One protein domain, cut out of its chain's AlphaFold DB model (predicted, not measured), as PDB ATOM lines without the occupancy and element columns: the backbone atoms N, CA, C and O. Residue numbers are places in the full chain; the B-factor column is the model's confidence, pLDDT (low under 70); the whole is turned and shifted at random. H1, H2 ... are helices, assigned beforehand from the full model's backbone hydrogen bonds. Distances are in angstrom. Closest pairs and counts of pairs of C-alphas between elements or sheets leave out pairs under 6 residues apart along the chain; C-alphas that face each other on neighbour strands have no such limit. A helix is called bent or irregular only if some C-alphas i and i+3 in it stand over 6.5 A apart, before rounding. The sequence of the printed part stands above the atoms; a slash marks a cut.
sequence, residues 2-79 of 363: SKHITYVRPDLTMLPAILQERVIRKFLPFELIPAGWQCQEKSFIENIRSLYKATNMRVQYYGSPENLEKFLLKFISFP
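This is residues 2 to 79 of the 363 residues of an uncharacterized protein of Caenorhabditis brenneri (UniProt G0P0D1). A free tail, residues 2 to 8, sticks out from a small cluster of three helices, H1, H2 and H4, set at large angles with their centres in a triangle; short H3 lies between H2 and H4 along the chain. The 78 printed residues are all helix in class, with no named strand, but under half, 38, are in H1 to H4. The whole is compact, with a radius of gyration of the C-alphas of 12.7 A and spans of 39 by 26 by 21 A.

H1, residues 17 to 27, and H2, residues 44 to 54, are close but not clearly touching, closest at C-alphas 20 and 44, 6.9 A. H2 and H3, residues 58 to 62, touch only at the corner, closest at C-alphas 52 and 59, 6.2 A. H4, residues 65 to 75, touches H2 at a steep tilt of 58 degrees, opposite ways, closest at C-alphas 49 and 65, 5.8 A. H4 touches H1 about perpendicular, at 79 degrees, closest at C-alphas 72 and 27, 7.0 A. Every O i to N i+4 pair is within hydrogen-bond range in H1, H2 and H4; H3 has 0 of 1, and 1 of 2 O i to N i+3 pairs.

H1, 15.5 A long, begins at C-alpha 17 (85.041, 97.399, 137.701). H2 is 15.4 A long; H3, 9.2 A, is only just irregular, C-alphas 58 and 61 being 6.9 A apart. H4, 15.0 A, ends at C-alpha 75 (91.630, 87.906, 150.717).

The printed part has no cut; the H1 to H2 link is long, and residues 2 to 6 have pLDDT under 70.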
ATOM      1  N   SER A   2     109.108  81.053 157.784       32.91
ATOM      2  CA  SER A   2     109.364  80.719 156.378       32.91
ATOM      3  C   SER A   2     108.885  81.876 155.494       32.91
ATOM      4  O   SER A   2     107.728  82.298 155.571       32.91
ATOM      5  N   LYS A   3     109.770  82.428 154.656       40.34
ATOM      6  CA  LYS A   3     109.342  83.319 153.569       40.34
ATOM      7  C   LYS A   3     108.359  82.520 152.715       40.34
ATOM      8  O   LYS A   3     108.744  81.499 152.155       40.34
ATOM      9  N   HIS A   4     107.102  82.948 152.654       52.00
ATOM     10  CA  HIS A   4     106.132  82.348 151.746       52.00
ATOM     11  C   HIS A   4     106.608  82.626 150.320       52.00
ATOM     12  O   HIS A   4     106.546  83.761 149.846       52.00
ATOM     13  N   ILE A   5     107.164  81.609 149.666       58.62
ATOM     14  CA  ILE A   5     107.450  81.665 148.238       58.62
ATOM     15  C   ILE A   5     106.105  81.527 147.539       58.62
ATOM     16  O   ILE A   5     105.402  80.540 147.731       58.62
ATOM     17  N   THR A   6     105.729  82.529 146.751       66.69
ATOM     18  CA  THR A   6     104.528  82.471 145.916       66.69
ATOM     19  C   THR A   6     104.961  82.428 144.461       66.69
ATOM     20  O   THR A   6     105.662  83.327 143.995       66.69
ATOM     21  N   TYR A   7     104.558  81.381 143.742       74.88
ATOM     22  CA  TYR A   7     104.882  81.230 142.320       74.88
ATOM     23  C   TYR A   7     103.938  81.990 141.390       74.88
ATOM     24  O   TYR A   7     104.329  82.294 140.270       74.88
ATOM     25  N   VAL A   8     102.731  82.316 141.854       80.25
ATOM     26  CA  VAL A   8     101.725  83.070 141.096       80.25
ATOM     27  C   VAL A   8     101.369  84.312 141.888       80.25
ATOM     28  O   VAL A   8     100.946  84.215 143.040       80.25
ATOM     29  N   ARG A   9     101.554  85.489 141.288       80.50
ATOM     30  CA  ARG A   9     101.162  86.740 141.937       80.50
ATOM     31  C   ARG A   9      99.670  86.979 141.695       80.50
ATOM     32  O   ARG A   9      99.248  86.959 140.540       80.50
ATOM     33  N   PRO A  10      98.875  87.207 142.753       83.12
ATOM     34  CA  PRO A  10      97.465  87.513 142.609       83.12
ATOM     35  C   PRO A  10      97.316  88.834 141.859       83.12
ATOM     36  O   PRO A  10      98.100  89.766 142.050       83.12
ATOM     37  N   ASP A  11      96.307  88.896 141.002       83.56
ATOM     38  CA  ASP A  11      96.102  89.998 140.073       83.56
ATOM     39  C   ASP A  11      94.607  90.143 139.786       83.56
ATOM     40  O   ASP A  11      93.946  89.202 139.333       83.56
ATOM     41  N   LEU A  12      94.091  91.337 140.073       83.88
ATOM     42  CA  LEU A  12      92.703  91.737 139.849       83.88
ATOM     43  C   LEU A  12      92.567  92.813 138.770       83.88
ATOM     44  O   LEU A  12      91.469  93.309 138.538       83.88
ATOM     45  N   THR A  13      93.655  93.195 138.105       79.25
ATOM     46  CA  THR A  13      93.660  94.307 137.141       79.25
ATOM     47  C   THR A  13      92.772  94.054 135.925       79.25
ATOM     48  O   THR A  13      92.292  95.004 135.310       79.25
ATOM     49  N   MET A  14      92.526  92.786 135.597       80.62
ATOM     50  CA  MET A  14      91.652  92.370 134.500       80.62
ATOM     51  C   MET A  14      90.198  92.139 134.932       80.62
ATOM     52  O   MET A  14      89.350  91.902 134.073       80.62
ATOM     53  N   LEU A  15      89.879  92.230 136.232       86.56
ATOM     54  CA  LEU A  15      88.489  92.170 136.671       86.56
ATOM     55  C   LEU A  15      87.725  93.401 136.160       86.56
ATOM     56  O   LEU A  15      88.217  94.522 136.320       86.56
ATOM     57  N   PRO A  16      86.497  93.229 135.643       87.19
ATOM     58  CA  PRO A  16      85.566  94.332 135.442       87.19
ATOM     59  C   PRO A  16      85.386  95.157 136.720       87.19
ATOM     60  O   PRO A  16      85.376  94.605 137.825       87.19
ATOM     61  N   ALA A  17      85.179  96.469 136.577       89.81
ATOM     62  CA  ALA A  17      85.041  97.399 137.701       89.81
ATOM     63  C   ALA A  17      83.988  96.935 138.726       89.81
ATOM     64  O   ALA A  17      84.248  96.930 139.927       89.81
ATOM     65  N   ILE A  18      82.846  96.430 138.250       91.31
ATOM     66  CA  ILE A  18      81.772  95.901 139.101       91.31
ATOM     67  C   ILE A  18      82.203  94.689 139.945       91.31
ATOM     68  O   ILE A  18      81.761  94.522 141.083       91.31
ATOM     69  N   LEU A  19      83.099  93.845 139.423       91.75
ATOM     70  CA  LEU A  19      83.625  92.690 140.151       91.75
ATOM     71  C   LEU A  19      84.736  93.096 141.121       91.75
ATOM     72  O   LEU A  19      84.785  92.569 142.230       91.75
ATOM     73  N   GLN A  20      85.568  94.080 140.762       92.62
ATOM     74  CA  GLN A  20      86.509  94.696 141.704       92.62
ATOM     75  C   GLN A  20      85.768  95.308 142.902       92.62
ATOM     76  O   GLN A  20      86.146  95.087 144.053       92.62
ATOM     77  N   GLU A  21      84.679  96.034 142.639       93.81
ATOM     78  CA  GLU A  21      83.826  96.615 143.677       93.81
ATOM     79  C   GLU A  21      83.243  95.540 144.593       93.81
ATOM     80  O   GLU A  21      83.266  95.683 145.815       93.81
ATOM     81  N   ARG A  22      82.782  94.423 144.018       94.06
ATOM     82  CA  ARG A  22      82.268  93.287 144.786       94.06
ATOM     83  C   ARG A  22      83.312  92.726 145.753       94.06
ATOM     84  O   ARG A  22      82.970  92.453 146.901       94.06
ATOM     85  N   VAL A  23      84.571  92.593 145.328       93.25
ATOM     86  CA  VAL A  23      85.670  92.154 146.210       93.25
ATOM     87  C   VAL A  23      85.858  93.131 147.368       93.25
ATOM     88  O   VAL A  23      85.889  92.714 148.525       93.25
ATOM     89  N   ILE A  24      85.919  94.431 147.070       93.94
ATOM     90  CA  ILE A  24      86.110  95.487 148.074       93.94
ATOM     91  C   ILE A  24      84.961  95.493 149.089       93.94
ATOM     92  O   ILE A  24      85.211  95.485 150.293       93.94
ATOM     93  N   ARG A  25      83.708  95.439 148.623       93.62
ATOM     94  CA  ARG A  25      82.507  95.441 149.475       93.62
ATOM     95  C   ARG A  25      82.345  94.186 150.325       93.62
ATOM     96  O   ARG A  25      81.710  94.243 151.368       93.62
ATOM     97  N   LYS A  26      82.877  93.047 149.882       93.94
ATOM     98  CA  LYS A  26      82.886  91.808 150.675       93.94
ATOM     99  C   LYS A  26      83.994  91.797 151.727       93.94
ATOM    100  O   LYS A  26      83.858  91.101 152.726       93.94
ATOM    101  N   PHE A  27      85.078  92.531 151.493       92.75
ATOM    102  CA  PHE A  27      86.197  92.627 152.425       92.75
ATOM    103  C   PHE A  27      85.980  93.697 153.502       92.75
ATOM    104  O   PHE A  27      86.239  93.460 154.682       92.75
ATOM    105  N   LEU A  28      85.528  94.887 153.101       92.19
ATOM    106  CA  LEU A  28      85.331  96.014 154.005       92.19
ATOM    107  C   LEU A  28      83.911  96.022 154.593       92.19
ATOM    108  O   LEU A  28      82.956  95.702 153.888       92.19
ATOM    109  N   PRO A  29      83.748  96.458 155.855       90.19
ATOM    110  CA  PRO A  29      82.443  96.811 156.409       90.19
ATOM    111  C   PRO A  29      81.733  97.862 155.551       90.19
ATOM    112  O   PRO A  29      82.377  98.773 155.020       90.19
ATOM    113  N   PHE A  30      80.408  97.763 155.437       90.00
ATOM    114  CA  PHE A  30      79.630  98.664 154.586       90.00
ATOM    115  C   PHE A  30      79.698 100.122 155.070       90.00
ATOM    116  O   PHE A  30      79.641 101.037 154.258       90.00
ATOM    117  N   GLU A  31      79.905 100.348 156.369       89.38
ATOM    118  CA  GLU A  31      80.048 101.665 157.003       89.38
ATOM    119  C   GLU A  31      81.307 102.411 156.545       89.38
ATOM    120  O   GLU A  31      81.394 103.639 156.656       89.38
ATOM    121  N   LEU A  32      82.297 101.672 156.033       90.44
ATOM    122  CA  LEU A  32      83.532 102.227 155.491       90.44
ATOM    123  C   LEU A  32      83.435 102.545 153.997       90.44
ATOM    124  O   LEU A  32      84.399 103.064 153.439       90.44
ATOM    125  N   ILE A  33      82.307 102.252 153.345       92.00
ATOM    126  CA  ILE A  33      82.117 102.489 151.915       92.00
ATOM    127  C   ILE A  33      80.972 103.492 151.720       92.00
ATOM    128  O   ILE A  33      79.834 103.195 152.083       92.00
ATOM    129  N   PRO A  34      81.216 104.672 151.122       90.88
ATOM    130  CA  PRO A  34      80.165 105.653 150.890       90.88
ATOM    131  C   PRO A  34      79.085 105.078 149.965       90.88
ATOM    132  O   PRO A  34      79.404 104.405 148.984       90.88
ATOM    133  N   ALA A  35      77.812 105.372 150.243       87.50
ATOM    134  CA  ALA A  35      76.680 104.780 149.523       87.50
ATOM    135  C   ALA A  35      76.719 105.014 147.998       87.50
ATOM    136  O   ALA A  35      76.327 104.139 147.236       87.50
ATOM    137  N   GLY A  36      77.232 106.167 147.553       89.38
ATOM    138  CA  GLY A  36      77.369 106.511 146.131       89.38
ATOM    139  C   GLY A  36      78.726 106.177 145.506       89.38
ATOM    140  O   GLY A  36      78.954 106.512 144.348       89.38
ATOM    141  N   TRP A  37      79.657 105.575 146.252       93.69
ATOM    142  CA  TRP A  37      80.963 105.220 145.698       93.69
ATOM    143  C   TRP A  37      80.852 103.977 144.812       93.69
ATOM    144  O   TRP A  37      80.214 103.004 145.208       93.69
ATOM    145  N   GLN A  38      81.499 104.007 143.647       93.94
ATOM    146  CA  GLN A  38      81.551 102.894 142.700       93.94
ATOM    147  C   GLN A  38      82.936 102.792 142.068       93.94
ATOM    148  O   GLN A  38      83.589 103.814 141.815       93.94
ATOM    149  N   CYS A  39      83.359 101.568 141.758       92.75
ATOM    150  CA  CYS A  39      84.550 101.364 140.943       92.75
ATOM    151  C   CYS A  39      84.318 101.910 139.530       92.75
ATOM    152  O   CYS A  39      83.269 101.710 138.924       92.75
ATOM    153  N   GLN A  40      85.337 102.566 138.990       89.31
ATOM    154  CA  GLN A  40      85.369 103.050 137.615       89.31
ATOM    155  C   GLN A  40      86.185 102.086 136.745       89.31
ATOM    156  O   GLN A  40      86.908 101.232 137.270       89.31
ATOM    157  N   GLU A  41      86.135 102.246 135.419       76.19
ATOM    158  CA  GLU A  41      87.007 101.530 134.468       76.19
ATOM    159  C   GLU A  41      88.464 102.032 134.523       76.19
ATOM    160  O   GLU A  41      89.061 102.471 133.543       76.19
ATOM    161  N   LYS A  42      89.044 102.000 135.721       76.56
ATOM    162  CA  LYS A  42      90.435 102.325 136.028       76.56
ATOM    163  C   LYS A  42      91.130 101.080 136.573       76.56
ATOM    164  O   LYS A  42      90.510 100.036 136.779       76.56
ATOM    165  N   SER A  43      92.436 101.180 136.806       86.06
ATOM    166  CA  SER A  43      93.162 100.108 137.487       86.06
ATOM    167  C   SER A  43      92.621  99.896 138.906       86.06
ATOM    168  O   SER A  43      92.073 100.809 139.530       86.06
ATOM    169  N   PHE A  44      92.806  98.684 139.431       89.94
ATOM    170  CA  PHE A  44      92.326  98.312 140.762       89.94
ATOM    171  C   PHE A  44      92.843  99.255 141.860       89.94
ATOM    172  O   PHE A  44      92.061  99.758 142.669       89.94
ATOM    173  N   ILE A  45      94.136  99.594 141.829       92.88
ATOM    174  CA  ILE A  45      94.737 100.552 142.764       92.88
ATOM    175  C   ILE A  45      94.135 101.961 142.649       92.88
ATOM    176  O   ILE A  45      93.947 102.630 143.663       92.88
ATOM    177  N   GLU A  46      93.771 102.417 141.448       93.06
ATOM    178  CA  GLU A  46      93.119 103.721 141.273       93.06
ATOM    179  C   GLU A  46      91.697 103.725 141.841       93.06
ATOM    180  O   GLU A  46      91.284 104.705 142.468       93.06
ATOM    181  N   ASN A  47      90.971 102.610 141.719       93.38
ATOM    182  CA  ASN A  47      89.685 102.440 142.389       93.38
ATOM    183  C   ASN A  47      89.848 102.487 143.916       93.38
ATOM    184  O   ASN A  47      89.128 103.238 144.578       93.38
ATOM    185  N   ILE A  48      90.853 101.813 144.481       93.38
ATOM    186  CA  ILE A  48      91.153 101.888 145.920       93.38
ATOM    187  C   ILE A  48      91.502 103.324 146.347       93.38
ATOM    188  O   ILE A  48      90.968 103.832 147.333       93.38
ATOM    189  N   ARG A  49      92.353 104.027 145.595       93.81
ATOM    190  CA  ARG A  49      92.701 105.431 145.876       93.81
ATOM    191  C   ARG A  49      91.479 106.347 145.820       93.81
ATOM    192  O   ARG A  49      91.372 107.271 146.627       93.81
ATOM    193  N   SER A  50      90.537 106.087 144.912       93.56
ATOM    194  CA  SER A  50      89.272 106.828 144.852       93.56
ATOM    195  C   SER A  50      88.413 106.612 146.106       93.56
ATOM    196  O   SER A  50      87.842 107.573 146.618       93.56
ATOM    197  N   LEU A  51      88.394 105.391 146.657       93.81
ATOM    198  CA  LEU A  51      87.689 105.076 147.900       93.81
ATOM    199  C   LEU A  51      88.285 105.839 149.087       93.81
ATOM    200  O   LEU A  51      87.549 106.403 149.894       93.81
ATOM    201  N   TYR A  52      89.615 105.916 149.181       92.50
ATOM    202  CA  TYR A  52      90.293 106.687 150.233       92.50
ATOM    203  C   TYR A  52      89.894 108.166 150.209       92.50
ATOM    204  O   TYR A  52      89.602 108.745 151.256       92.50
ATOM    205  N   LYS A  53      89.822 108.758 149.011       90.38
ATOM    206  CA  LYS A  53      89.359 110.140 148.828       90.38
ATOM    207  C   LYS A  53      87.889 110.295 149.229       90.38
ATOM    208  O   LYS A  53      87.555 111.216 149.965       90.38
ATOM    209  N   ALA A  54      87.027 109.376 148.797       88.69
ATOM    210  CA  ALA A  54      85.586 109.438 149.053       88.69
ATOM    211  C   ALA A  54      85.206 109.196 150.527       88.69
ATOM    212  O   ALA A  54      84.170 109.665 150.987       88.69
ATOM    213  N   THR A  55      86.034 108.471 151.280       85.56
ATOM    214  CA  THR A  55      85.770 108.103 152.685       85.56
ATOM    215  C   THR A  55      86.311 109.100 153.701       85.56
ATOM    216  O   THR A  55      86.233 108.835 154.900       85.56
ATOM    217  N   ASN A  56      86.892 110.216 153.246       77.25
ATOM    218  CA  ASN A  56      87.657 111.137 154.087       77.25
ATOM    219  C   ASN A  56      88.666 110.382 154.984       77.25
ATOM    220  O   ASN A  56      88.736 110.595 156.192       77.25
ATOM    221  N   MET A  57      89.385 109.423 154.387       72.94
ATOM    222  CA  MET A  57      90.392 108.569 155.030       72.94
ATOM    223  C   MET A  57      89.906 107.602 156.125       72.94
ATOM    224  O   MET A  57      90.739 107.002 156.795       72.94
ATOM    225  N   ARG A  58      88.603 107.335 156.303       78.69
ATOM    226  CA  ARG A  58      88.142 106.324 157.290       78.69
ATOM    227  C   ARG A  58      88.727 104.923 157.057       78.69
ATOM    228  O   ARG A  58      88.911 104.161 158.001       78.69
ATOM    229  N   VAL A  59      89.071 104.598 155.811       84.50
ATOM    230  CA  VAL A  59      89.679 103.314 155.420       84.50
ATOM    231  C   VAL A  59      91.176 103.237 155.785       84.50
ATOM    232  O   VAL A  59      91.771 102.165 155.710       84.50
ATOM    233  N   GLN A  60      91.789 104.322 156.278       83.88
ATOM    234  CA  GLN A  60      93.204 104.357 156.685       83.88
ATOM    235  C   GLN A  60      93.573 103.359 157.791       83.88
ATOM    236  O   GLN A  60      94.753 103.083 157.980       83.88
ATOM    237  N   TYR A  61      92.591 102.793 158.507       84.19
ATOM    238  CA  TYR A  61      92.821 101.683 159.440       84.19
ATOM    239  C   TYR A  61      93.536 100.497 158.763       84.19
ATOM    240  O   TYR A  61      94.306  99.783 159.397       84.19
ATOM    241  N   TYR A  62      93.344 100.327 157.454       86.19
ATOM    242  CA  TYR A  62      94.020  99.317 156.638       86.19
ATOM    243  C   TYR A  62      95.380  99.788 156.078       86.19
ATOM    244  O   TYR A  62      95.986  99.106 155.250       86.19
ATOM    245  N   GLY A  63      95.891 100.936 156.532       90.56
ATOM    246  CA  GLY A  63      97.148 101.535 156.091       90.56
ATOM    247  C   GLY A  63      97.001 102.368 154.816       90.56
ATOM    248  O   GLY A  63      95.987 103.036 154.611       90.56
ATOM    249  N   SER A  64      98.026 102.351 153.957       93.12
ATOM    250  CA  SER A  64      97.991 103.027 152.653       93.12
ATOM    251  C   SER A  64      97.103 102.277 151.641       93.12
ATOM    252  O   SER A  64      96.839 101.085 151.832       93.12
ATOM    253  N   PRO A  65      96.686 102.919 150.533       92.75
ATOM    254  CA  PRO A  65      95.993 102.248 149.429       92.75
ATOM    255  C   PRO A  65      96.680 100.956 148.956       92.75
ATOM    256  O   PRO A  65      96.019  99.949 148.721       92.75
ATOM    257  N   GLU A  66      98.010 100.952 148.881       93.88
ATOM    258  CA  GLU A  66      98.824  99.799 148.479       93.88
ATOM    259  C   GLU A  66      98.805  98.680 149.533       93.88
ATOM    260  O   GLU A  66      98.897  97.498 149.197       93.88
ATOM    261  N   ASN A  67      98.680  99.019 150.820       92.50
ATOM    262  CA  ASN A  67      98.511  98.019 151.874       92.50
ATOM    263  C   ASN A  67      97.116  97.388 151.816       92.50
ATOM    264  O   ASN A  67      97.011  96.163 151.902       92.50
ATOM    265  N   LEU A  68      96.068  98.188 151.592       92.88
ATOM    266  CA  LEU A  68      94.723  97.655 151.382       92.88
ATOM    267  C   LEU A  68      94.659  96.761 150.138       92.88
ATOM    268  O   LEU A  68      94.084  95.677 150.204       92.88
ATOM    269  N   GLU A  69      95.297  97.158 149.035       92.44
ATOM    270  CA  GLU A  69      95.415  96.320 147.839       92.44
ATOM    271  C   GLU A  69      96.037  94.960 148.177       92.44
ATOM    272  O   GLU A  69      95.465  93.919 147.853       92.44
ATOM    273  N   LYS A  70      97.156  94.936 148.912       89.50
ATOM    274  CA  LYS A  70      97.785  93.681 149.357       89.50
ATOM    275  C   LYS A  70      96.854  92.833 150.225       89.50
ATOM    276  O   LYS A  70      96.870  91.608 150.093       89.50
ATOM    277  N   PHE A  71      96.063  93.440 151.110       90.75
ATOM    278  CA  PHE A  71      95.086  92.702 151.916       90.75
ATOM    279  C   PHE A  71      93.969  92.108 151.058       90.75
ATOM    280  O   PHE A  71      93.654  90.932 151.224       90.75
ATOM    281  N   LEU A  72      93.438  92.866 150.099       91.62
ATOM    282  CA  LEU A  72      92.420  92.395 149.159       91.62
ATOM    283  C   LEU A  72      92.951  91.252 148.280       91.62
ATOM    284  O   LEU A  72      92.289  90.228 148.135       91.62
ATOM    285  N   LEU A  73      94.179  91.371 147.766       89.25
ATOM    286  CA  LEU A  73      94.833  90.324 146.973       89.25
ATOM    287  C   LEU A  73      95.076  89.032 147.774       89.25
ATOM    288  O   LEU A  73      94.969  87.927 147.238       89.25
ATOM    289  N   LYS A  74      95.362  89.139 149.075       86.38
ATOM    290  CA  LYS A  74      95.395  87.970 149.970       86.38
ATOM    291  C   LYS A  74      93.993  87.412 150.206       86.38
ATOM    292  O   LYS A  74      93.806  86.201 150.136       86.38
ATOM    293  N   PHE A  75      93.010  88.283 150.426       88.75
ATOM    294  CA  PHE A  75      91.630  87.906 150.717       88.75
ATOM    295  C   PHE A  75      90.951  87.157 149.571       88.75
ATOM    296  O   PHE A  75      90.132  86.296 149.828       88.75
ATOM    297  N   ILE A  76      91.298  87.397 148.308       87.81
ATOM    298  CA  ILE A  76      90.712  86.632 147.190       87.81
ATOM    299  C   ILE A  76      91.287  85.216 147.026       87.81
ATOM    300  O   ILE A  76      90.810  84.450 146.190       87.81
ATOM    301  N   SER A  77      92.343  84.870 147.764       83.31
ATOM    302  CA  SER A  77      93.153  83.675 147.496       83.31
ATOM    303  C   SER A  77      92.781  82.456 148.348       83.31
ATOM    304  O   SER A  77      93.519  81.475 148.345       83.31
ATOM    305  N   PHE A  78      91.672  82.487 149.095       80.81
ATOM    306  CA  PHE A  78      91.236  81.309 149.853       80.81
ATOM    307  C   PHE A  78      90.517  80.285 148.949       80.81
ATOM    308  O   PHE A  78      89.862  80.663 147.970       80.81
ATOM    309  N   PRO A  79      90.586  78.979 149.274       72.19
ATOM    310  CA  PRO A  79      89.818  77.956 148.569       72.19
ATOM    311  C   PRO A  79      88.311  78.247 148.610       72.19
ATOM    312  O   PRO A  79      87.738  78.389 149.683       72.19
TER     313      PRO A  79